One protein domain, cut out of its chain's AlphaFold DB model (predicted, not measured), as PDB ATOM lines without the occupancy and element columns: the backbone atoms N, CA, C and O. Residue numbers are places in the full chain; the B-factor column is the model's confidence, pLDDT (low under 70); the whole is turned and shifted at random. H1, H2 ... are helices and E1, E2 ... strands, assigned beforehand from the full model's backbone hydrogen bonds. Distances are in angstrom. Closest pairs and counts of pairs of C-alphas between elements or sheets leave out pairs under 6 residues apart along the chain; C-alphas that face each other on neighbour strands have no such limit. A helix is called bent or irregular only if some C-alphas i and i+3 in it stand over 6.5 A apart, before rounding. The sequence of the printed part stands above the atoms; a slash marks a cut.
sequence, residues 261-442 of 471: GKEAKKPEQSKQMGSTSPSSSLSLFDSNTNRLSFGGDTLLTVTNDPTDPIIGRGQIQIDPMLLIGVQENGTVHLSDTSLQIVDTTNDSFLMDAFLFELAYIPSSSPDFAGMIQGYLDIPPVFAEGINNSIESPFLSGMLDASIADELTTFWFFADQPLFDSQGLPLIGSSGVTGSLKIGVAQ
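This is residues 261 to 442 of the 471 residues of an uncharacterized protein of Crocosphaera chwakensis CCY0110 (UniProt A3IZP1). You are looking at a closed barrel of eight antiparallel strands, round which run E1, E2, E4, E5, E7, E8, E9, E10 and back to E1. E3 and E6 widen its wall beside the first part of the long, bent E7, and the one named helix, H1, packs on the outside near the first residue of E9 and the last of E10. The printed part has 182 residues, in the order E1 to E8, H1, E9, E10; it is mostly strand, though under half of the residues are in named elements. The whole is compact, with a radius of gyration of the C-alphas of 15.6 A, and spans 45 by 30 by 30 A.

Start at residues 261 to 278, which hold no named element, and find C-alpha 279 at (232.740, 213.114, 149.545); from there E1 runs 19.9 A to residue 286. Next come E2, residues 291 to 293, E3, 314 to 318, E4, 321 to 326, E5, 332 to 334, and E6, 337 to 343, 20.2 A long. Find C-alpha 348 at (216.041, 198.262, 145.997), where E7 begins; it runs 35.6 A to residue 362 and bends by 73 degrees at residue 357. E8, residues 370 to 377, is 22.6 A long, H1, 393 to 403, 15.2 A, and E9, 408 to 414, 20.1 A. E10, residues 432 to 440, runs 25.5 A to C-alpha 440 at (234.044, 194.951, 161.496).

Begin at E1, where N 284 and O 293 are 2.8 A apart in the hairpin with E2. On the other side of E1, N 279 and O 434 of E10 are 2.9 A apart, within hydrogen-bond range, and the ring closes there. E6, E7 and E8 form a meander, each strand the antiparallel neighbour of the one before: look at N 339 and O 353, 2.8 A, and at N 361 and O 371, 2.8 A. E3 is paired onto E6, with N 317 and O 340 at 2.8 A. H1 is on the barrel, outside it, at a height over the sheet of 7.9 A; its closest C-alphas to E10 are those of Ala 401 and Val 440, 6.9 A. In H1 every O i to N i+4 pair is within hydrogen-bond range.

The two C-alphas farthest apart are those of Glu 328 and Asn 346, 45.9 A. The printed part has no cut. The links E2 to E3, E8 to H1 and E9 to E10 are long. Confidence is under 70 at residues 261 to 264, 266 to 283, 295 to 304 and 442; the mean pLDDT of the printed part is 80.5.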
ATOM      1  N   GLY A 261     231.362 208.094 173.108       64.56
ATOM      2  CA  GLY A 261     232.532 208.879 173.522       64.56
ATOM      3  C   GLY A 261     233.710 208.096 174.103       64.56
ATOM      4  O   GLY A 261     234.782 208.670 174.292       64.56
ATOM      5  N   LYS A 262     233.573 206.786 174.337       69.75
ATOM      6  CA  LYS A 262     234.750 205.911 174.466       69.75
ATOM      7  C   LYS A 262     235.323 205.645 173.080       69.75
ATOM      8  O   LYS A 262     234.559 205.597 172.123       69.75
ATOM      9  N   GLU A 263     236.639 205.466 172.960       58.72
ATOM     10  CA  GLU A 263     237.254 205.133 171.669       58.72
ATOM     11  C   GLU A 263     236.585 203.861 171.123       58.72
ATOM     12  O   GLU A 263     236.709 202.784 171.716       58.72
ATOM     13  N   ALA A 264     235.801 204.002 170.045       60.19
ATOM     14  CA  ALA A 264     235.253 202.846 169.361       60.19
ATOM     15  C   ALA A 264     236.440 202.044 168.824       60.19
ATOM     16  O   ALA A 264     237.419 202.610 168.326       60.19
ATOM     17  N   LYS A 265     236.381 200.720 168.953       70.75
ATOM     18  CA  LYS A 265     237.428 199.846 168.420       70.75
ATOM     19  C   LYS A 265     237.535 200.102 166.926       70.75
ATOM     20  O   LYS A 265     236.556 199.896 166.223       70.75
ATOM     21  N   LYS A 266     238.701 200.568 166.470       67.75
ATOM     22  CA  LYS A 266     238.945 200.885 165.057       67.75
ATOM     23  C   LYS A 266     238.533 199.706 164.174       67.75
ATOM     24  O   LYS A 266     238.695 198.555 164.600       67.75
ATOM     25  N   PRO A 267     238.050 199.969 162.951       66.31
ATOM     26  CA  PRO A 267     237.646 198.876 162.098       66.31
ATOM     27  C   PRO A 267     238.883 198.078 161.708       66.31
ATOM     28  O   PRO A 267     239.980 198.626 161.557       66.31
ATOM     29  N   GLU A 268     238.719 196.783 161.529       68.06
ATOM     30  CA  GLU A 268     239.757 195.882 161.081       68.06
ATOM     31  C   GLU A 268     240.163 196.252 159.657       68.06
ATOM     32  O   GLU A 268     239.354 196.180 158.743       68.06
ATOM     33  N   GLN A 269     241.408 196.705 159.457       67.88
ATOM     34  CA  GLN A 269     241.852 197.261 158.167       67.88
ATOM     35  C   GLN A 269     241.642 196.308 156.985       67.88
ATOM     36  O   GLN A 269     241.316 196.769 155.897       67.88
ATOM     37  N   SER A 270     241.785 194.998 157.195       65.62
ATOM     38  CA  SER A 270     241.531 193.972 156.177       65.62
ATOM     39  C   SER A 270     240.048 193.795 155.837       65.62
ATOM     40  O   SER A 270     239.745 193.330 154.743       65.62
ATOM     41  N   LYS A 271     239.140 194.177 156.741       64.00
ATOM     42  CA  LYS A 271     237.680 194.129 156.568       64.00
ATOM     43  C   LYS A 271     237.049 195.527 156.418       64.00
ATOM     44  O   LYS A 271     235.832 195.652 156.330       64.00
ATOM     45  N   GLN A 272     237.859 196.592 156.405       60.62
ATOM     46  CA  GLN A 272     237.429 197.964 156.115       60.62
ATOM     47  C   GLN A 272     237.089 198.067 154.638       60.62
ATOM     48  O   GLN A 272     237.931 197.747 153.809       60.62
ATOM     49  N   MET A 273     235.911 198.572 154.299       60.06
ATOM     50  CA  MET A 273     235.503 198.672 152.893       60.06
ATOM     51  C   MET A 273     234.797 199.996 152.562       60.06
ATOM     52  O   MET A 273     234.145 200.106 151.532       60.06
ATOM     53  N   GLY A 274     234.958 201.019 153.412       56.34
ATOM     54  CA  GLY A 274     234.427 202.369 153.190       56.34
ATOM     55  C   GLY A 274     235.444 203.378 152.639       56.34
ATOM     56  O   GLY A 274     236.662 203.208 152.768       56.34
ATOM     57  N   SER A 275     234.916 204.462 152.065       50.22
ATOM     58  CA  SER A 275     235.668 205.509 151.373       50.22
ATOM     59  C   SER A 275     236.699 206.230 152.245       50.22
ATOM     60  O   SER A 275     236.396 206.753 153.315       50.22
ATOM     61  N   THR A 276     237.932 206.344 151.738       50.19
ATOM     62  CA  THR A 276     238.962 207.269 152.250       50.19
ATOM     63  C   THR A 276     238.972 208.617 151.529       50.19
ATOM     64  O   THR A 276     239.821 209.455 151.833       50.19
ATOM     65  N   SER A 277     238.093 208.824 150.548       46.88
ATOM     66  CA  SER A 277     238.033 210.076 149.799       46.88
ATOM     67  C   SER A 277     236.979 211.004 150.399       46.88
ATOM     68  O   SER A 277     235.882 210.539 150.712       46.88
ATOM     69  N   PRO A 278     237.282 212.305 150.548       51.31
ATOM     70  CA  PRO A 278     236.289 213.283 150.960       51.31
ATOM     71  C   PRO A 278     235.149 213.298 149.934       51.31
ATOM     72  O   PRO A 278     235.368 213.632 148.768       51.31
ATOM     73  N   SER A 279     233.944 212.904 150.351       54.84
ATOM     74  CA  SER A 279     232.740 213.114 149.545       54.84
ATOM     75  C   SER A 279     232.385 214.596 149.601       54.84
ATOM     76  O   SER A 279     232.396 215.217 150.672       54.84
ATOM     77  N   SER A 280     232.107 215.187 148.440       47.88
ATOM     78  CA  SER A 280     231.644 216.567 148.358       47.88
ATOM     79  C   SER A 280     230.246 216.656 148.975       47.88
ATOM     80  O   SER A 280     229.294 216.143 148.404       47.88
ATOM     81  N   SER A 281     230.177 217.312 150.136       56.06
ATOM     82  CA  SER A 281     229.008 217.608 150.985       56.06
ATOM     83  C   SER A 281     228.225 216.387 151.469       56.06
ATOM     84  O   SER A 281     227.343 215.913 150.772       56.06
ATOM     85  N   LEU A 282     228.511 215.937 152.695       63.62
ATOM     86  CA  LEU A 282     227.824 214.812 153.334       63.62
ATOM     87  C   LEU A 282     226.923 215.214 154.504       63.62
ATOM     88  O   LEU A 282     226.252 214.353 155.037       63.62
ATOM     89  N   SER A 283     226.877 216.471 154.951       65.00
ATOM     90  CA  SER A 283     226.221 216.799 156.229       65.00
ATOM     91  C   SER A 283     225.508 218.141 156.202       65.00
ATOM     92  O   SER A 283     226.191 219.148 156.134       65.00
ATOM     93  N   LEU A 284     224.189 218.187 156.375       78.00
ATOM     94  CA  LEU A 284     223.393 219.395 156.609       78.00
ATOM     95  C   LEU A 284     222.928 219.420 158.070       78.00
ATOM     96  O   LEU A 284     222.324 218.463 158.540       78.00
ATOM     97  N   PHE A 285     223.178 220.509 158.794       80.50
ATOM     98  CA  PHE A 285     222.670 220.673 160.156       80.50
ATOM     99  C   PHE A 285     221.545 221.707 160.196       80.50
ATOM    100  O   PHE A 285     221.727 222.840 159.748       80.50
ATOM    101  N   ASP A 286     220.407 221.339 160.775       78.62
ATOM    102  CA  ASP A 286     219.301 222.249 161.047       78.62
ATOM    103  C   ASP A 286     219.323 222.707 162.509       78.62
ATOM    104  O   ASP A 286     218.998 221.966 163.439       78.62
ATOM    105  N   SER A 287     219.666 223.979 162.708       73.62
ATOM    106  CA  SER A 287     219.699 224.612 164.030       73.62
ATOM    107  C   SER A 287     218.348 224.748 164.725       73.62
ATOM    108  O   SER A 287     218.328 224.853 165.950       73.62
ATOM    109  N   ASN A 288     217.232 224.707 163.993       73.19
ATOM    110  CA  ASN A 288     215.903 224.807 164.596       73.19
ATOM    111  C   ASN A 288     215.486 223.493 165.255       73.19
ATOM    112  O   ASN A 288     214.862 223.497 166.316       73.19
ATOM    113  N   THR A 289     215.838 222.374 164.625       73.62
ATOM    114  CA  THR A 289     215.511 221.026 165.104       73.62
ATOM    115  C   THR A 289     216.680 220.349 165.821       73.62
ATOM    116  O   THR A 289     216.495 219.296 166.421       73.62
ATOM    117  N   ASN A 290     217.871 220.962 165.812       78.38
ATOM    118  CA  ASN A 290     219.140 220.387 166.269       78.38
ATOM    119  C   ASN A 290     219.482 219.052 165.585       78.38
ATOM    120  O   ASN A 290     220.099 218.178 166.202       78.38
ATOM    121  N   ARG A 291     219.055 218.894 164.329       84.00
ATOM    122  CA  ARG A 291     219.238 217.672 163.548       84.00
ATOM    123  C   ARG A 291     220.449 217.790 162.642       84.00
ATOM    124  O   ARG A 291     220.593 218.760 161.907       84.00
ATOM    125  N   LEU A 292     221.295 216.776 162.691       82.31
ATOM    126  CA  LEU A 292     222.380 216.530 161.766       82.31
ATOM    127  C   LEU A 292     221.905 215.498 160.746       82.31
ATOM    128  O   LEU A 292     221.811 214.315 161.061       82.31
ATOM    129  N   SER A 293     221.588 215.954 159.545       80.38
ATOM    130  CA  SER A 293     221.187 215.108 158.424       80.38
ATOM    131  C   SER A 293     222.379 214.871 157.517       80.38
ATOM    132  O   SER A 293     223.164 215.791 157.280       80.38
ATOM    133  N   PHE A 294     222.500 213.677 156.950       72.56
ATOM    134  CA  PHE A 294     223.460 213.480 155.876       72.56
ATOM    135  C   PHE A 294     222.838 213.950 154.560       72.56
ATOM    136  O   PHE A 294     221.785 213.472 154.150       72.56
ATOM    137  N   GLY A 295     223.424 214.989 153.964       57.66
ATOM    138  CA  GLY A 295     222.923 215.580 152.727       57.66
ATOM    139  C   GLY A 295     223.470 214.847 151.507       57.66
ATOM    140  O   GLY A 295     224.665 214.575 151.456       57.66
ATOM    141  N   GLY A 296     222.608 214.620 150.515       52.03
ATOM    142  CA  GLY A 296     222.989 214.162 149.181       52.03
ATOM    143  C   GLY A 296     223.116 212.646 149.037       52.03
ATOM    144  O   GLY A 296     223.607 211.947 149.922       52.03
ATOM    145  N   ASP A 297     222.708 212.159 147.867       51.88
ATOM    146  CA  ASP A 297     222.909 210.787 147.416       51.88
ATOM    147  C   ASP A 297     224.416 210.545 147.253       51.88
ATOM    148  O   ASP A 297     225.005 210.792 146.198       51.88
ATOM    149  N   THR A 298     225.092 210.130 148.327       54.19
ATOM    150  CA  THR A 298     226.515 209.808 148.229       54.19
ATOM    151  C   THR A 298     226.653 208.405 147.677       54.19
ATOM    152  O   THR A 298     226.481 207.415 148.392       54.19
ATOM    153  N   LEU A 299     226.994 208.343 146.392       55.16
ATOM    154  CA  LEU A 299     227.453 207.113 145.771       55.16
ATOM    155  C   LEU A 299     228.685 206.604 146.521       55.16
ATOM    156  O   LEU A 299     229.657 207.335 146.753       55.16
ATOM    157  N   LEU A 300     228.653 205.327 146.880       61.91
ATOM    158  CA  LEU A 300     229.817 204.615 147.373       61.91
ATOM    159  C   LEU A 300     230.894 204.647 146.287       61.91
ATOM    160  O   LEU A 300     230.666 204.239 145.152       61.91
ATOM    161  N   THR A 301     232.060 205.205 146.614       48.53
ATOM    162  CA  THR A 301     233.118 205.476 145.622       48.53
ATOM    163  C   THR A 301     234.398 204.690 145.848       48.53
ATOM    164  O   THR A 301     235.225 204.642 144.942       48.53
ATOM    165  N   VAL A 302     234.597 204.073 147.016       53.47
ATOM    166  CA  VAL A 302     235.819 203.305 147.282       53.47
ATOM    167  C   VAL A 302     235.533 202.206 148.303       53.47
ATOM    168  O   VAL A 302     235.450 202.478 149.500       53.47
ATOM    169  N   THR A 303     235.413 200.969 147.826       58.41
ATOM    170  CA  THR A 303     235.782 199.791 148.618       58.41
ATOM    171  C   THR A 303     237.262 199.479 148.347       58.41
ATOM    172  O   THR A 303     237.884 200.079 147.464       58.41
ATOM    173  N   ASN A 304     237.865 198.552 149.097       61.09
ATOM    174  CA  ASN A 304     239.225 198.088 148.784       61.09
ATOM    175  C   ASN A 304     239.310 197.405 147.407       61.09
ATOM    176  O   ASN A 304     240.404 197.280 146.855       61.09
ATOM    177  N   ASP A 305     238.169 196.975 146.868       73.25
ATOM    178  CA  ASP A 305     238.042 196.397 145.544       73.25
ATOM    179  C   ASP A 305     237.343 197.398 144.606       73.25
ATOM    180  O   ASP A 305     236.118 197.497 144.608       73.25
ATOM    181  N   PRO A 306     238.080 198.129 143.751       75.69
ATOM    182  CA  PRO A 306     237.474 199.086 142.825       75.69
ATOM    183  C   PRO A 306     236.517 198.437 141.807       75.69
ATOM    184  O   PRO A 306     235.894 199.159 141.031       75.69
ATOM    185  N   THR A 307     236.434 197.101 141.769       83.88
ATOM    186  CA  THR A 307     235.503 196.339 140.932       83.88
ATOM    187  C   THR A 307     234.233 195.903 141.661       83.88
ATOM    188  O   THR A 307     233.345 195.349 141.015       83.88
ATOM    189  N   ASP A 308     234.111 196.178 142.966       85.06
ATOM    190  CA  ASP A 308     232.901 195.882 143.730       85.06
ATOM    191  C   ASP A 308     231.702 196.633 143.116       85.06
ATOM    192  O   ASP A 308     231.734 197.866 143.037       85.06
ATOM    193  N   PRO A 309     230.637 195.930 142.687       89.06
ATOM    194  CA  PRO A 309     229.486 196.538 142.024       89.06
ATOM    195  C   PRO A 309     228.721 197.524 142.907       89.06
ATOM    196  O   PRO A 309     227.932 198.307 142.383       89.06
ATOM    197  N   ILE A 310     228.944 197.522 144.225       85.69
ATOM    198  CA  ILE A 310     228.390 198.552 145.101       85.69
ATOM    199  C   ILE A 310     228.950 199.942 144.776       85.69
ATOM    200  O   ILE A 310     228.285 200.949 145.018       85.69
ATOM    201  N   ILE A 311     230.148 200.015 144.189       82.75
ATOM    202  CA  ILE A 311     230.751 201.270 143.756       82.75
ATOM    203  C   ILE A 311     229.957 201.826 142.574       82.75
ATOM    204  O   ILE A 311     229.818 201.189 141.532       82.75
ATOM    205  N   GLY A 312     229.438 203.044 142.729       78.44
ATOM    206  CA  GLY A 312     228.622 203.708 141.709       78.44
ATOM    207  C   GLY A 312     227.179 203.202 141.593       78.44
ATOM    208  O   GLY A 312     226.433 203.770 140.802       78.44
ATOM    209  N   ARG A 313     226.775 202.195 142.383       86.50
ATOM    210  CA  ARG A 313     225.372 201.754 142.505       86.50
ATOM    211  C   ARG A 313     224.795 202.000 143.886       86.50
ATOM    212  O   ARG A 313     223.676 202.486 143.987       86.50
ATOM    213  N   GLY A 314     225.542 201.658 144.931       83.81
ATOM    214  CA  GLY A 314     225.097 201.805 146.306       83.81
ATOM    215  C   GLY A 314     225.111 203.267 146.734       83.81
ATOM    216  O   GLY A 314     226.137 203.947 146.647       83.81
ATOM    217  N   GLN A 315     223.976 203.732 147.227       84.50
ATOM    218  CA  GLN A 315     223.790 205.034 147.837       84.50
ATOM    219  C   GLN A 315     223.586 204.859 149.335       84.50
ATOM    220  O   GLN A 315     222.685 204.137 149.752       84.50
ATOM    221  N   ILE A 316     224.388 205.552 150.141       84.81
ATOM    222  CA  ILE A 316     224.196 205.579 151.594       84.81
ATOM    223  C   ILE A 316     223.155 206.634 151.957       84.81
ATOM    224  O   ILE A 316     223.259 207.789 151.541       84.81
ATOM    225  N   GLN A 317     222.209 206.239 152.794       84.56
ATOM    226  CA  GLN A 317     221.217 207.094 153.423       84.56
ATOM    227  C   GLN A 317     221.345 206.923 154.938       84.56
ATOM    228  O   GLN A 317     221.449 205.807 155.437       84.56
ATOM    229  N   ILE A 318     221.415 208.028 155.677       86.50
ATOM    230  CA  ILE A 318     221.501 208.007 157.140       86.50
ATOM    231  C   ILE A 318     220.427 208.940 157.667       86.50
ATOM    232  O   ILE A 318     220.409 210.127 157.316       86.50
ATOM    233  N   ASP A 319     219.565 208.405 158.523       85.62
ATOM    234  CA  ASP A 319     218.503 209.181 159.144       85.62
ATOM    235  C   ASP A 319     219.091 210.307 160.021       85.62
ATOM    236  O   ASP A 319     220.177 210.156 160.605       85.62
ATOM    237  N   PRO A 320     218.401 211.455 160.157       86.25
ATOM    238  CA  PRO A 320     218.914 212.583 160.923       86.25
ATOM    239  C   PRO A 320     219.202 212.237 162.388       86.25
ATOM    240  O   PRO A 320     218.354 211.686 163.084       86.25
ATOM    241  N   MET A 321     220.354 212.672 162.895       88.38
ATOM    242  CA  MET A 321     220.726 212.513 164.303       88.38
ATOM    243  C   MET A 321     220.449 213.798 165.083       88.38
ATOM    244  O   MET A 321     220.763 214.895 164.629       88.38
ATOM    245  N   LEU A 322     219.925 213.690 166.298       85.00
ATOM    246  CA  LEU A 322     219.739 214.810 167.213       85.00
ATOM    247  C   LEU A 322     220.979 215.022 168.077       85.00
ATOM    248  O   LEU A 322     221.497 214.091 168.689       85.00
ATOM    249  N   LEU A 323     221.403 216.277 168.206       86.94
ATOM    250  CA  LEU A 323     222.362 216.680 169.230       86.94
ATOM    251  C   LEU A 323     221.754 216.477 170.628       86.94
ATOM    252  O   LEU A 323     220.818 217.183 170.998       86.94
ATOM    253  N   ILE A 324     222.318 215.568 171.427       81.50
ATOM    254  CA  ILE A 324     221.869 215.328 172.807       81.50
ATOM    255  C   ILE A 324     222.538 216.327 173.753       81.50
ATOM    256  O   ILE A 324     221.857 217.091 174.437       81.50
ATOM    257  N   GLY A 325     223.873 216.352 173.782       79.69
ATOM    258  CA  GLY A 325     224.633 217.191 174.710       79.69
ATOM    259  C   GLY A 325     226.141 216.950 174.666       79.69
ATOM    260  O   GLY A 325     226.624 216.083 173.942       79.69
ATOM    261  N   VAL A 326     226.889 217.729 175.450       82.75
ATOM    262  CA  VAL A 326     228.362 217.691 175.493       82.75
ATOM    263  C   VAL A 326     228.850 217.004 176.767       82.75
ATOM    264  O   VAL A 326     228.398 217.299 177.875       82.75
ATOM    265  N   GLN A 327     229.796 216.085 176.625       81.62
ATOM    266  CA  GLN A 327     230.512 215.404 177.700       81.62
ATOM    267  C   GLN A 327     231.658 216.277 178.248       81.62
ATOM    268  O   GLN A 327     232.103 217.220 177.603       81.62
ATOM    269  N   GLU A 328     232.157 215.983 179.452       77.44
ATOM    270  CA  GLU A 328     233.229 216.780 180.091       77.44
ATOM    271  C   GLU A 328     234.528 216.840 179.270       77.44
ATOM    272  O   GLU A 328     235.283 217.803 179.365       77.44
ATOM    273  N   ASN A 329     234.779 215.829 178.439       79.06
ATOM    274  CA  ASN A 329     235.931 215.746 177.539       79.06
ATOM    275  C   ASN A 329     235.719 216.473 176.191       79.06
ATOM    276  O   ASN A 329     236.565 216.351 175.307       79.06
ATOM    277  N   GLY A 330     234.599 217.181 176.006       83.25
ATOM    278  CA  GLY A 330     234.246 217.852 174.751       83.25
ATOM    279  C   GLY A 330     233.627 216.939 173.687       83.25
ATOM    280  O   GLY A 330     233.303 217.415 172.601       83.25
ATOM    281  N   THR A 331     233.432 215.646 173.969       87.44
ATOM    282  CA  THR A 331     232.659 214.759 173.093       87.44
ATOM    283  C   THR A 331     231.205 215.210 173.045       87.44
ATOM    284  O   THR A 331     230.605 215.520 174.069       87.44
ATOM    285  N   VAL A 332     230.612 215.189 171.861       88.50
ATOM    286  CA  VAL A 332     229.207 215.523 171.647       88.50
ATOM    287  C   VAL A 332     228.414 214.239 171.417       88.50
ATOM    288  O   VAL A 332     228.691 213.501 170.476       88.50
ATOM    289  N   HIS A 333     227.442 213.956 172.280       88.94
ATOM    290  CA  HIS A 333     226.560 212.794 172.168       88.94
ATOM    291  C   HIS A 333     225.429 213.092 171.174       88.94
ATOM    292  O   HIS A 333     224.817 214.165 171.229       88.94
ATOM    293  N   LEU A 334     225.169 212.148 170.274       91.06
ATOM    294  CA  LEU A 334     224.136 212.208 169.246       91.06
ATOM    295  C   LEU A 334     223.103 211.096 169.489       91.06
ATOM    296  O   LEU A 334     223.406 210.109 170.159       91.06
ATOM    297  N   SER A 335     221.878 211.259 168.991       88.12
ATOM    298  CA  SER A 335     220.867 210.198 169.055       88.12
ATOM    299  C   SER A 335     221.234 209.005 168.180       88.12
ATOM    300  O   SER A 335     221.960 209.150 167.196       88.12
ATOM    301  N   ASP A 336     220.679 207.845 168.534       88.44
ATOM    302  CA  ASP A 336     220.726 206.667 167.668       88.44
ATOM    303  C   ASP A 336     219.890 206.940 166.411       88.44
ATOM    304  O   ASP A 336     219.012 207.812 166.423       88.44
ATOM    305  N   THR A 337     220.202 206.241 165.325       91.50
ATOM    306  CA  THR A 337     219.570 206.466 164.022       91.50
ATOM    307  C   THR A 337     219.620 205.206 163.153       91.50
ATOM    308  O   THR A 337     220.199 204.197 163.561       91.50
ATOM    309  N   SER A 338     219.036 205.248 161.956       89.56
ATOM    310  CA  SER A 338     219.152 204.187 160.950       89.56
ATOM    311  C   SER A 338     220.190 204.540 159.874       89.56
ATOM    312  O   SER A 338     220.477 205.715 159.611       89.56
ATOM    313  N   LEU A 339     220.777 203.514 159.265       91.12
ATOM    314  CA  LEU A 339     221.624 203.615 158.083       91.12
ATOM    315  C   LEU A 339     221.140 202.610 157.049       91.12
ATOM    316  O   LEU A 339     221.085 201.412 157.318       91.12
ATOM    317  N   GLN A 340     220.883 203.102 155.843       90.38
ATOM    318  CA  GLN A 340     220.504 202.302 154.694       90.38
ATOM    319  C   GLN A 340     221.522 202.445 153.564       90.38
ATOM    320  O   GLN A 340     222.133 203.496 153.368       90.38
ATOM    321  N   ILE A 341     221.700 201.375 152.801       89.56
ATOM    322  CA  ILE A 341     222.324 201.394 151.485       89.56
ATOM    323  C   ILE A 341     221.259 200.961 150.487       89.56
ATOM    324  O   ILE A 341     220.682 199.887 150.641       89.56
ATOM    325  N   VAL A 342     221.019 201.787 149.474       89.12
ATOM    326  CA  VAL A 342     220.024 201.560 148.417       89.12
ATOM    327  C   VAL A 342     220.740 201.439 147.074       89.12
ATOM    328  O   VAL A 342     221.714 202.143 146.813       89.12
ATOM    329  N   ASP A 343     220.291 200.531 146.219       92.19
ATOM    330  CA  ASP A 343     220.749 200.409 144.840       92.19
ATOM    331  C   ASP A 343     220.057 201.451 143.960       92.19
ATOM    332  O   ASP A 343     218.879 201.344 143.635       92.19
ATOM    333  N   THR A 344     220.824 202.434 143.499       89.81
ATOM    334  CA  THR A 344     220.346 203.528 142.634       89.81
ATOM    335  C   THR A 344     219.829 203.081 141.264       89.81
ATOM    336  O   THR A 344     219.271 203.885 140.522       89.81
ATOM    337  N   THR A 345     220.029 201.817 140.880       92.38
ATOM    338  CA  THR A 345     219.547 201.305 139.588       92.38
ATOM    339  C   THR A 345     218.069 200.920 139.629       92.38
ATOM    340  O   THR A 345     217.385 200.996 138.609       92.38
ATOM    341  N   ASN A 346     217.584 200.451 140.776       92.88
ATOM    342  CA  ASN A 346     216.253 199.855 140.915       92.88
ATOM    343  C   ASN A 346     215.534 200.267 142.210       92.88
ATOM    344  O   ASN A 346     214.487 199.697 142.505       92.88
ATOM    345  N   ASP A 347     216.110 201.201 142.971       89.06
ATOM    346  CA  ASP A 347     215.654 201.664 144.286       89.06
ATOM    347  C   ASP A 347     215.455 200.531 145.305       89.06
ATOM    348  O   ASP A 347     214.741 200.675 146.297       89.06
ATOM    349  N   SER A 348     216.098 199.382 145.073       91.56
ATOM    350  CA  SER A 348     216.041 198.262 145.997       91.56
ATOM    351  C   SER A 348     217.027 198.459 147.129       91.56
ATOM    352  O   SER A 348     218.151 198.939 146.982       91.56
ATOM    353  N   PHE A 349     216.579 198.054 148.292       90.81
ATOM    354  CA  PHE A 349     217.365 198.055 149.491       90.81
ATOM    355  C   PHE A 349     218.522 197.019 149.433       90.81
ATOM    356  O   PHE A 349     218.310 195.887 148.997       90.81
ATOM    357  N   LEU A 350     219.727 197.392 149.896       91.94
ATOM    358  CA  LEU A 350     220.935 196.546 149.952       91.94
ATOM    359  C   LEU A 350     221.428 196.235 151.384       91.94
ATOM    360  O   LEU A 350     221.867 195.112 151.635       91.94
ATOM    361  N   MET A 351     221.407 197.196 152.320       92.50
ATOM    362  CA  MET A 351     221.802 197.002 153.739       92.50
ATOM    363  C   MET A 351     221.146 198.023 154.681       92.50
ATOM    364  O   MET A 351     221.231 199.207 154.392       92.50
ATOM    365  N   ASP A 352     220.480 197.591 155.761       91.38
ATOM    366  CA  ASP A 352     219.516 198.347 156.599       91.38
ATOM    367  C   ASP A 352     219.886 197.973 158.003       91.38
ATOM    368  O   ASP A 352     219.686 196.839 158.447       91.38
ATOM    369  N   ALA A 353     220.532 198.928 158.633       90.88
ATOM    370  CA  ALA A 353     221.259 198.751 159.852       90.88
ATOM    371  C   ALA A 353     220.910 199.883 160.807       90.88
ATOM    372  O   ALA A 353     220.462 200.964 160.422       90.88
ATOM    373  N   PHE A 354     221.172 199.637 162.078       90.56
ATOM    374  CA  PHE A 354     220.946 200.600 163.138       90.56
ATOM    375  C   PHE A 354     222.285 201.120 163.649       90.56
ATOM    376  O   PHE A 354     223.257 200.377 163.797       90.56
ATOM    377  N   LEU A 355     222.347 202.424 163.897       90.81
ATOM    378  CA  LEU A 355     223.508 203.102 164.451       90.81
ATOM    379  C   LEU A 355     223.241 203.453 165.910       90.81
ATOM    380  O   LEU A 355     222.387 204.289 166.203       90.81
ATOM    381  N   PHE A 356     224.014 202.856 166.814       87.81
ATOM    382  CA  PHE A 356     223.876 203.046 168.257       87.81
ATOM    383  C   PHE A 356     225.078 203.764 168.874       87.81
ATOM    384  O   PHE A 356     226.215 203.623 168.411       87.81
ATOM    385  N   GLU A 357     224.828 204.475 169.979       88.56
ATOM    386  CA  GLU A 357     225.855 205.121 170.816       88.56
ATOM    387  C   GLU A 357     226.706 206.137 170.032       88.56
ATOM    388  O   GLU A 357     227.932 206.226 170.179       88.56
ATOM    389  N   LEU A 358     226.039 206.912 169.175       91.19
ATOM    390  CA  LEU A 358     226.685 207.852 168.270       91.19
ATOM    391  C   LEU A 358     227.315 209.034 169.015       91.19
ATOM    392  O   LEU A 358     226.680 209.718 169.814       91.19
ATOM    393  N   ALA A 359     228.576 209.333 168.713       92.12
ATOM    394  CA  ALA A 359     229.280 210.467 169.299       92.12
ATOM    395  C   ALA A 359     230.174 211.176 168.288       92.12
ATOM    396  O   ALA A 359     230.927 210.527 167.565       92.12
ATOM    397  N   TYR A 360     230.164 212.509 168.312       92.56
ATOM    398  CA  TYR A 360     231.188 213.323 167.673       92.56
ATOM    399  C   TYR A 360     232.351 213.591 168.632       92.56
ATOM    400  O   TYR A 360     232.176 214.111 169.736       92.56
ATOM    401  N   ILE A 361     233.558 213.260 168.188       91.69
ATOM    402  CA  ILE A 361     234.808 213.440 168.920       91.69
ATOM    403  C   ILE A 361     235.663 214.466 168.165       91.69
ATOM    404  O   ILE A 361     236.067 214.193 167.028       91.69
ATOM    405  N   PRO A 362     235.966 215.633 168.767       88.88
ATOM    406  CA  PRO A 362     236.927 216.575 168.204       88.88
ATOM    407  C   PRO A 362     238.298 215.916 168.025       88.88
ATOM    408  O   PRO A 362     238.759 215.168 168.887       88.88
ATOM    409  N   SER A 363     238.967 216.202 166.912       88.00
ATOM    410  CA  SER A 363     240.271 215.623 166.598       88.00
ATOM    411  C   SER A 363     241.379 216.657 166.731       88.00
ATOM    412  O   SER A 363     241.229 217.808 166.327       88.00
ATOM    413  N   SER A 364     242.527 216.228 167.251       84.56
ATOM    414  CA  SER A 364     243.780 216.986 167.155       84.56
ATOM    415  C   SER A 364     244.610 216.597 165.924       84.56
ATOM    416  O   SER A 364     245.727 217.089 165.762       84.56
ATOM    417  N   SER A 365     244.125 215.659 165.103       85.00
ATOM    418  CA  SER A 365     244.806 215.235 163.879       85.00
ATOM    419  C   SER A 365     244.767 216.357 162.838       85.00
ATOM    420  O   SER A 365     243.728 216.985 162.665       85.00
ATOM    421  N   PRO A 366     245.856 216.598 162.089       84.19
ATOM    422  CA  PRO A 366     245.821 217.533 160.968       84.19
ATOM    423  C   PRO A 366     245.008 217.014 159.770       84.19
ATOM    424  O   PRO A 366     244.725 217.795 158.866       84.19
ATOM    425  N   ASP A 367     244.669 215.720 159.733       83.12
ATOM    426  CA  ASP A 367     244.028 215.087 158.573       83.12
ATOM    427  C   ASP A 367     242.493 215.196 158.584       83.12
ATOM    428  O   ASP A 367     241.866 215.030 157.546       83.12
ATOM    429  N   PHE A 368     241.885 215.454 159.745       88.00
ATOM    430  CA  PHE A 368     240.440 215.631 159.913       88.00
ATOM    431  C   PHE A 368     240.168 216.405 161.202       88.00
ATOM    432  O   PHE A 368     240.886 216.247 162.189       88.00
ATOM    433  N   ALA A 369     239.113 217.210 161.221       89.25
ATOM    434  CA  ALA A 369     238.804 218.099 162.339       89.25
ATOM    435  C   ALA A 369     238.022 217.418 163.473       89.25
ATOM    436  O   ALA A 369     238.049 217.850 164.624       89.25
ATOM    437  N   GLY A 370     237.319 216.334 163.162       90.44
ATOM    438  CA  GLY A 370     236.630 215.511 164.143       90.44
ATOM    439  C   GLY A 370     235.994 214.297 163.494       90.44
ATOM    440  O   GLY A 370     236.082 214.111 162.282       90.44
ATOM    441  N   MET A 371     235.380 213.453 164.306       91.31
ATOM    442  CA  MET A 371     234.871 212.167 163.855       91.31
ATOM    443  C   MET A 371     233.548 211.856 164.534       91.31
ATOM    444  O   MET A 371     233.485 211.882 165.760       91.31
ATOM    445  N   ILE A 372     232.515 211.530 163.760       91.56
ATOM    446  CA  ILE A 372     231.341 210.831 164.288       91.56
ATOM    447  C   ILE A 372     231.678 209.349 164.308       91.56
ATOM    448  O   ILE A 372     232.171 208.820 163.315       91.56
ATOM    449  N   GLN A 373     231.426 208.684 165.424       90.00
ATOM    450  CA  GLN A 373     231.603 207.245 165.569       90.00
ATOM    451  C   GLN A 373     230.375 206.609 166.209       90.00
ATOM    452  O   GLN A 373     229.736 207.244 167.047       90.00
ATOM    453  N   GLY A 374     230.090 205.357 165.854       89.56
ATOM    454  CA  GLY A 374     229.004 204.572 166.439       89.56
ATOM    455  C   GLY A 374     229.158 203.073 166.200       89.56
ATOM    456  O   GLY A 374     229.999 202.629 165.409       89.56
ATOM    457  N   TYR A 375     228.342 202.299 166.909       88.88
ATOM    458  CA  TYR A 375     228.155 200.873 166.659       88.88
ATOM    459  C   TYR A 375     227.172 200.692 165.504       88.88
ATOM    460  O   TYR A 375     226.136 201.351 165.491       88.88
ATOM    461  N   LEU A 376     227.513 199.824 164.555       89.19
ATOM    462  CA  LEU A 376     226.617 199.432 163.476       89.19
ATOM    463  C   LEU A 376     226.061 198.049 163.816       89.19
ATOM    464  O   LEU A 376     226.811 197.099 164.044       89.19
ATOM    465  N   ASP A 377     224.746 197.959 163.864       88.19
ATOM    466  CA  ASP A 377     224.005 196.742 164.138       88.19
ATOM    467  C   ASP A 377     223.244 196.341 162.879       88.19
ATOM    468  O   ASP A 377     222.373 197.072 162.409       88.19
ATOM    469  N   ILE A 378     223.611 195.193 162.320       87.00
ATOM    470  CA  ILE A 378     222.966 194.646 161.133       87.00
ATOM    471  C   ILE A 378     222.003 193.559 161.602       87.00
ATOM    472  O   ILE A 378     222.467 192.588 162.213       87.00
ATOM    473  N   PRO A 379     220.696 193.687 161.309       83.00
ATOM    474  CA  PRO A 379     219.712 192.671 161.639       83.00
ATOM    475  C   PRO A 379     220.134 191.286 161.137       83.00
ATOM    476  O   PRO A 379     220.775 191.182 160.087       83.00
ATOM    477  N   PRO A 380     219.763 190.219 161.860       74.50
ATOM    478  CA  PRO A 380     220.083 188.857 161.454       74.50
ATOM    479  C   PRO A 380     219.490 188.528 160.077       74.50
ATOM    480  O   PRO A 380     218.535 189.157 159.622       74.50
ATOM    481  N   VAL A 381     220.037 187.501 159.422       78.69
ATOM    482  CA  VAL A 381     219.703 187.135 158.029       78.69
ATOM    483  C   VAL A 381     218.207 186.928 157.801       78.69
ATOM    484  O   VAL A 381     217.689 187.358 156.777       78.69
ATOM    485  N   PHE A 382     217.509 186.299 158.752       76.31
ATOM    486  CA  PHE A 382     216.068 186.045 158.639       76.31
ATOM    487  C   PHE A 382     215.236 187.330 158.601       76.31
ATOM    488  O   PHE A 382     214.126 187.318 158.088       76.31
ATOM    489  N   ALA A 383     215.777 188.423 159.136       78.00
ATOM    490  CA  ALA A 383     215.152 189.731 159.141       78.00
ATOM    491  C   ALA A 383     215.586 190.570 157.925       78.00
ATOM    492  O   ALA A 383     215.347 191.769 157.893       78.00
ATOM    493  N   GLU A 384     216.290 189.973 156.955       83.88
ATOM    494  CA  GLU A 384     216.713 190.610 155.701       83.88
ATOM    495  C   GLU A 384     217.496 191.924 155.913       83.88
ATOM    496  O   GLU A 384     217.324 192.921 155.214       83.88
ATOM    497  N   GLY A 385     218.401 191.944 156.902       84.75
ATOM    498  CA  GLY A 385     219.280 193.093 157.169       84.75
ATOM    499  C   GLY A 385     220.224 193.450 156.012       84.75
ATOM    500  O   GLY A 385     220.640 194.603 155.891       84.75
ATOM    501  N   ILE A 386     220.552 192.475 155.158       92.00
ATOM    502  CA  ILE A 386     221.377 192.630 153.954       92.00
ATOM    503  C   ILE A 386     220.728 191.871 152.798       92.00
ATOM    504  O   ILE A 386     220.451 190.678 152.910       92.00
ATOM    505  N   ASN A 387     220.594 192.544 151.658       92.88
ATOM    506  CA  ASN A 387     220.207 191.954 150.384       92.88
ATOM    507  C   ASN A 387     221.346 192.132 149.374       92.88
ATOM    508  O   ASN A 387     221.502 193.184 148.754       92.88
ATOM    509  N   ASN A 388     222.154 191.085 149.188       93.38
ATOM    510  CA  ASN A 388     223.280 191.123 148.258       93.38
ATOM    511  C   ASN A 388     222.894 190.741 146.815       93.38
ATOM    512  O   ASN A 388     223.559 189.930 146.169       93.38
ATOM    513  N   SER A 389     221.815 191.329 146.294       93.62
ATOM    514  CA  SER A 389     221.312 191.082 144.931       93.62
ATOM    515  C   SER A 389     222.279 191.514 143.821       93.62
ATOM    516  O   SER A 389     222.120 191.122 142.665       93.62
ATOM    517  N   ILE A 390     223.283 192.322 144.166       93.56
ATOM    518  CA  ILE A 390     224.277 192.863 143.238       93.56
ATOM    519  C   ILE A 390     225.612 192.116 143.274       93.56
ATOM    520  O   ILE A 390     226.533 192.552 142.596       93.56
ATOM    521  N   GLU A 391     225.727 191.031 144.049       94.31
ATOM    522  CA  GLU A 391     226.960 190.241 144.212       94.31
ATOM    523  C   GLU A 391     228.163 191.066 144.714       94.31
ATOM    524  O   GLU A 391     229.310 190.825 144.345       94.31
ATOM    525  N   SER A 392     227.912 192.053 145.577       90.50
ATOM    526  CA  SER A 392     228.938 192.892 146.196       90.50
ATOM    527  C   SER A 392     229.752 192.106 147.233       90.50
ATOM    528  O   SER A 392     229.178 191.626 148.220       90.50
ATOM    529  N   PRO A 393     231.089 192.000 147.086       88.06
ATOM    530  CA  PRO A 393     231.960 191.479 148.138       88.06
ATOM    531  C   PRO A 393     231.812 192.220 149.472       88.06
ATOM    532  O   PRO A 393     231.883 191.584 150.525       88.06
ATOM    533  N   PHE A 394     231.558 193.535 149.446       86.50
ATOM    534  CA  PHE A 394     231.264 194.307 150.650       86.50
ATOM    535  C   PHE A 394     230.048 193.778 151.408       86.50
ATOM    536  O   PHE A 394     230.155 193.473 152.597       86.50
ATOM    537  N   LEU A 395     228.911 193.643 150.722       90.00
ATOM    538  CA  LEU A 395     227.676 193.165 151.345       90.00
ATOM    539  C   LEU A 395     227.832 191.728 151.852       90.00
ATOM    540  O   LEU A 395     227.363 191.426 152.946       90.00
ATOM    541  N   SER A 396     228.561 190.870 151.128       90.00
ATOM    542  CA  SER A 396     228.910 189.526 151.614       90.00
ATOM    543  C   SER A 396     229.724 189.574 152.908       90.00
ATOM    544  O   SER A 396     229.396 188.873 153.857       90.00
ATOM    545  N   GLY A 397     230.748 190.429 152.990       86.94
ATOM    546  CA  GLY A 397     231.568 190.547 154.198       86.94
ATOM    547  C   GLY A 397     230.791 191.070 155.410       86.94
ATOM    548  O   GLY A 397     231.013 190.611 156.529       86.94
ATOM    549  N   MET A 398     229.858 192.001 155.200       89.00
ATOM    550  CA  MET A 398     228.974 192.482 156.266       89.00
ATOM    551  C   MET A 398     227.950 191.416 156.690       89.00
ATOM    552  O   MET A 398     227.645 191.306 157.877       89.00
ATOM    553  N   LEU A 399     227.465 190.601 155.747       89.88
ATOM    554  CA  LEU A 399     226.579 189.469 156.022       89.88
ATOM    555  C   LEU A 399     227.296 188.398 156.849       89.88
ATOM    556  O   LEU A 399     226.773 187.971 157.875       89.88
ATOM    557  N   ASP A 400     228.517 188.032 156.458       88.00
ATOM    558  CA  ASP A 400     229.353 187.084 157.198       88.00
ATOM    559  C   ASP A 400     229.633 187.581 158.624       88.00
ATOM    560  O   ASP A 400     229.542 186.810 159.579       88.00
ATOM    561  N   ALA A 401     229.920 188.878 158.786       86.62
ATOM    562  CA  ALA A 401     230.124 189.496 160.092       86.62
ATOM    563  C   ALA A 401     228.865 189.443 160.972       86.62
ATOM    564  O   ALA A 401     228.966 189.111 162.152       86.62
ATOM    565  N   SER A 402     227.686 189.726 160.405       86.69
ATOM    566  CA  SER A 402     226.401 189.618 161.111       86.69
ATOM    567  C   SER A 402     226.122 188.172 161.546       86.69
ATOM    568  O   SER A 402     225.819 187.927 162.712       86.69
ATOM    569  N   ILE A 403     226.326 187.191 160.655       86.06
ATOM    570  CA  ILE A 403     226.167 185.756 160.960       86.06
ATOM    571  C   ILE A 403     227.121 185.310 162.077       86.06
ATOM    572  O   ILE A 403     226.748 184.508 162.933       86.06
ATOM    573  N   ALA A 404     228.354 185.814 162.065       87.06
ATOM    574  CA  ALA A 404     229.376 185.495 163.057       87.06
ATOM    575  C   ALA A 404     229.227 186.273 164.379       87.06
ATOM    576  O   ALA A 404     230.055 186.094 165.275       87.06
ATOM    577  N   ASP A 405     228.193 187.113 164.512       82.94
ATOM    578  CA  ASP A 405     227.988 188.019 165.645       82.94
ATOM    579  C   ASP A 405     229.221 188.908 165.932       82.94
ATOM    580  O   ASP A 405     229.626 189.148 167.076       82.94
ATOM    581  N   GLU A 406     229.889 189.359 164.865       86.00
ATOM    582  CA  GLU A 406     231.038 190.251 164.962       86.00
ATOM    583  C   GLU A 406     230.582 191.696 165.220       86.00
ATOM    584  O   GLU A 406     229.625 192.208 164.640       86.00
ATOM    585  N   LEU A 407     231.315 192.410 166.078       83.00
ATOM    586  CA  LEU A 407     231.039 193.819 166.350       83.00
ATOM    587  C   LEU A 407     231.307 194.644 165.081       83.00
ATOM    588  O   LEU A 407     232.465 194.760 164.692       83.00
ATOM    589  N   THR A 408     230.293 195.256 164.465       86.44
ATOM    590  CA  THR A 408     230.485 196.169 163.323       86.44
ATOM    591  C   THR A 408     230.340 197.634 163.721       86.44
ATOM    592  O   THR A 408     229.844 197.972 164.792       86.44
ATOM    593  N   THR A 409     230.886 198.539 162.919       86.56
ATOM    594  CA  THR A 409     231.168 199.908 163.363       86.56
ATOM    595  C   THR A 409     231.138 200.912 162.224       86.56
ATOM    596  O   THR A 409     231.413 200.582 161.069       86.56
ATOM    597  N   PHE A 410     230.832 202.154 162.594       88.94
ATOM    598  CA  PHE A 410     230.663 203.298 161.709       88.94
ATOM    599  C   PHE A 410     231.580 204.447 162.137       88.94
ATOM    600  O   PHE A 410     231.634 204.795 163.320       88.94
ATOM    601  N   TRP A 411     232.246 205.080 161.167       87.62
ATOM    602  CA  TRP A 411     232.987 206.326 161.357       87.62
ATOM    603  C   TRP A 411     232.790 207.291 160.206       87.62
ATOM    604  O   TRP A 411     233.068 206.952 159.061       87.62
ATOM    605  N   PHE A 412     232.464 208.534 160.528       88.00
ATOM    606  CA  PHE A 412     232.514 209.654 159.601       88.00
ATOM    607  C   PHE A 412     233.583 210.650 160.059       88.00
ATOM    608  O   PHE A 412     233.433 211.302 161.090       88.00
ATOM    609  N   PHE A 413     234.674 210.760 159.302       87.00
ATOM    610  CA  PHE A 413     235.763 211.706 159.539       87.00
ATOM    611  C   PHE A 413     235.435 213.022 158.841       87.00
ATOM    612  O   PHE A 413     235.502 213.105 157.616       87.00
ATOM    613  N   ALA A 414     235.077 214.038 159.619       88.12
ATOM    614  CA  ALA A 414     234.716 215.351 159.113       88.12
ATOM    615  C   ALA A 414     235.967 216.186 158.801       88.12
ATOM    616  O   ALA A 414     236.864 216.324 159.640       88.12
ATOM    617  N   ASP A 415     235.993 216.813 157.626       86.00
ATOM    618  CA  ASP A 415     237.100 217.681 157.201       86.00
ATOM    619  C   ASP A 415     237.130 219.006 157.982       86.00
ATOM    620  O   ASP A 415     238.158 219.678 158.056       86.00
ATOM    621  N   GLN A 416     235.998 219.389 158.580       88.94
ATOM    622  CA  GLN A 416     235.821 220.616 159.358       88.94
ATOM    623  C   GLN A 416     235.140 220.315 160.700       88.94
ATOM    624  O   GLN A 416     234.411 219.323 160.800       88.94
ATOM    625  N   PRO A 417     235.381 221.124 161.752       89.62
ATOM    626  CA  PRO A 417     234.715 220.924 163.032       89.62
ATOM    627  C   PRO A 417     233.193 220.989 162.866       89.62
ATOM    628  O   PRO A 417     232.680 221.923 162.254       89.62
ATOM    629  N   LEU A 418     232.474 220.009 163.417       89.12
ATOM    630  CA  LEU A 418     231.006 219.990 163.370       89.12
ATOM    631  C   LEU A 418     230.396 220.836 164.489       89.12
ATOM    632  O   LEU A 418     229.326 221.422 164.321       89.12
ATOM    633  N   PHE A 419     231.099 220.917 165.618       89.81
ATOM    634  CA  PHE A 419     230.673 221.630 166.811       89.81
ATOM    635  C   PHE A 419     231.846 222.411 167.411       89.81
ATOM    636  O   PHE A 419     233.005 222.021 167.247       89.81
ATOM    637  N   ASP A 420     231.552 223.508 168.104       85.06
ATOM    638  CA  ASP A 420     232.530 224.238 168.909       85.06
ATOM    639  C   ASP A 420     232.773 223.559 170.271       85.06
ATOM    640  O   ASP A 420     232.209 222.508 170.586       85.06
ATOM    641  N   SER A 421     233.621 224.161 171.114       78.12
ATOM    642  CA  SER A 421     233.924 223.636 172.455       78.12
ATOM    643  C   SER A 421     232.730 223.619 173.420       78.12
ATOM    644  O   SER A 421     232.815 223.022 174.490       78.12
ATOM    645  N   GLN A 422     231.630 224.274 173.061       74.75
ATOM    646  CA  GLN A 422     230.388 224.358 173.813       74.75
ATOM    647  C   GLN A 422     229.320 223.421 173.224       74.75
ATOM    648  O   GLN A 422     228.201 223.374 173.734       74.75
ATOM    649  N   GLY A 423     229.652 222.664 172.170       76.81
ATOM    650  CA  GLY A 423     228.719 221.799 171.451       76.81
ATOM    651  C   GLY A 423     227.724 222.558 170.589       76.81
ATOM    652  O   GLY A 423     226.703 221.987 170.201       76.81
ATOM    653  N   LEU A 424     227.972 223.840 170.316       81.00
ATOM    654  CA  LEU A 424     227.171 224.575 169.357       81.00
ATOM    655  C   LEU A 424     227.594 224.170 167.943       81.00
ATOM    656  O   LEU A 424     228.786 224.048 167.662       81.00
ATOM    657  N   PRO A 425     226.626 223.950 167.052       83.94
ATOM    658  CA  PRO A 425     226.880 223.555 165.674       83.94
ATOM    659  C   PRO A 425     227.677 224.635 164.930       83.94
ATOM    660  O   PRO A 425     227.339 225.816 164.982       83.94
ATOM    661  N   LEU A 426     228.709 224.216 164.198       86.25
ATOM    662  CA  LEU A 426     229.524 225.068 163.316       86.25
ATOM    663  C   LEU A 426     229.200 224.865 161.828       86.25
ATOM    664  O   LEU A 426     229.795 225.497 160.955       86.25
ATOM    665  N   ILE A 427     228.258 223.974 161.537       80.62
ATOM    666  CA  ILE A 427     227.895 223.553 160.189       80.62
ATOM    667  C   ILE A 427     227.020 224.633 159.540       80.62
ATOM    668  O   ILE A 427     225.934 224.945 160.025       80.62
ATOM    669  N   GLY A 428     227.496 225.203 158.431       73.69
ATOM    670  CA  GLY A 428     226.716 226.121 157.601       73.69
ATOM    671  C   GLY A 428     225.727 225.396 156.680       73.69
ATOM    672  O   GLY A 428     225.733 224.173 156.566       73.69
ATOM    673  N   SER A 429     224.916 226.159 155.943       70.50
ATOM    674  CA  SER A 429     223.929 225.609 154.995       70.50
ATOM    675  C   SER A 429     224.543 224.835 153.822       70.50
ATOM    676  O   SER A 429     223.849 224.064 153.173       70.50
ATOM    677  N   SER A 430     225.832 225.042 153.532       70.62
ATOM    678  CA  SER A 430     226.598 224.274 152.536       70.62
ATOM    679  C   SER A 430     226.980 222.874 153.016       70.62
ATOM    680  O   SER A 430     227.501 222.072 152.244       70.62
ATOM    681  N   GLY A 431     226.785 222.613 154.303       76.44
ATOM    682  CA  GLY A 431     227.160 221.378 154.940       76.44
ATOM    683  C   GLY A 431     228.656 221.167 155.154       76.44
ATOM    684  O   GLY A 431     229.461 222.084 154.979       76.44
ATOM    685  N   VAL A 432     229.018 219.948 155.567       77.12
ATOM    686  CA  VAL A 432     230.407 219.518 155.808       77.12
ATOM    687  C   VAL A 432     230.764 218.316 154.938       77.12
ATOM    688  O   VAL A 432     229.937 217.438 154.687       77.12
ATOM    689  N   THR A 433     232.002 218.301 154.451       82.12
ATOM    690  CA  THR A 433     232.606 217.187 153.713       82.12
ATOM    691  C   THR A 433     233.350 216.257 154.665       82.12
ATOM    692  O   THR A 433     233.748 216.647 155.767       82.12
ATOM    693  N   GLY A 434     233.527 215.009 154.255       79.81
ATOM    694  CA  GLY A 434     234.265 214.044 155.052       79.81
ATOM    695  C   GLY A 434     234.401 212.698 154.365       79.81
ATOM    696  O   GLY A 434     233.929 212.505 153.242       79.81
ATOM    697  N   SER A 435     235.045 211.765 155.056       79.75
ATOM    698  CA  SER A 435     235.202 210.379 154.609       79.75
ATOM    699  C   SER A 435     234.463 209.428 155.542       79.75
ATOM    700  O   SER A 435     234.413 209.647 156.752       79.75
ATOM    701  N   LEU A 436     233.870 208.379 154.977       82.81
ATOM    702  CA  LEU A 436     233.059 207.419 155.715       82.81
ATOM    703  C   LEU A 436     233.716 206.042 155.705       82.81
ATOM    704  O   LEU A 436     234.047 205.514 154.647       82.81
ATOM    705  N   LYS A 437     233.818 205.419 156.877       83.44
ATOM    706  CA  LYS A 437     234.277 204.043 157.036       83.44
ATOM    707  C   LYS A 437     233.239 203.204 157.756       83.44
ATOM    708  O   LYS A 437     232.778 203.569 158.833       83.44
ATOM    709  N   ILE A 438     232.945 202.052 157.170       84.06
ATOM    710  CA  ILE A 438     232.103 201.009 157.744       84.06
ATOM    711  C   ILE A 438     232.892 199.699 157.703       84.06
ATOM    712  O   ILE A 438     233.647 199.455 156.753       84.06
ATOM    713  N   GLY A 439     232.762 198.887 158.749       84.25
ATOM    714  CA  GLY A 439     233.322 197.540 158.778       84.25
ATOM    715  C   GLY A 439     233.284 196.897 160.159       84.25
ATOM    716  O   GLY A 439     232.768 197.466 161.124       84.25
ATOM    717  N   VAL A 440     233.871 195.707 160.248       83.06
ATOM    718  CA  VAL A 440     234.044 194.951 161.496       83.06
ATOM    719  C   VAL A 440     235.077 195.627 162.388       83.06
ATOM    720  O   VAL A 440     236.115 196.074 161.908       83.06
ATOM    721  N   ALA A 441     234.827 195.692 163.687       78.38
ATOM    722  CA  ALA A 441     235.736 196.226 164.685       78.38
ATOM    723  C   ALA A 441     236.820 195.207 165.058       78.38
ATOM    724  O   ALA A 441     236.537 194.028 165.263       78.38
ATOM    725  N   GLN A 442     238.058 195.662 165.270       68.88
ATOM    726  CA  GLN A 442     239.082 194.781 165.836       68.88
ATOM    727  C   GLN A 442     238.738 194.434 167.285       68.88
ATOM    728  O   GLN A 442     238.697 195.314 168.146       68.88
TER     729      GLN A 442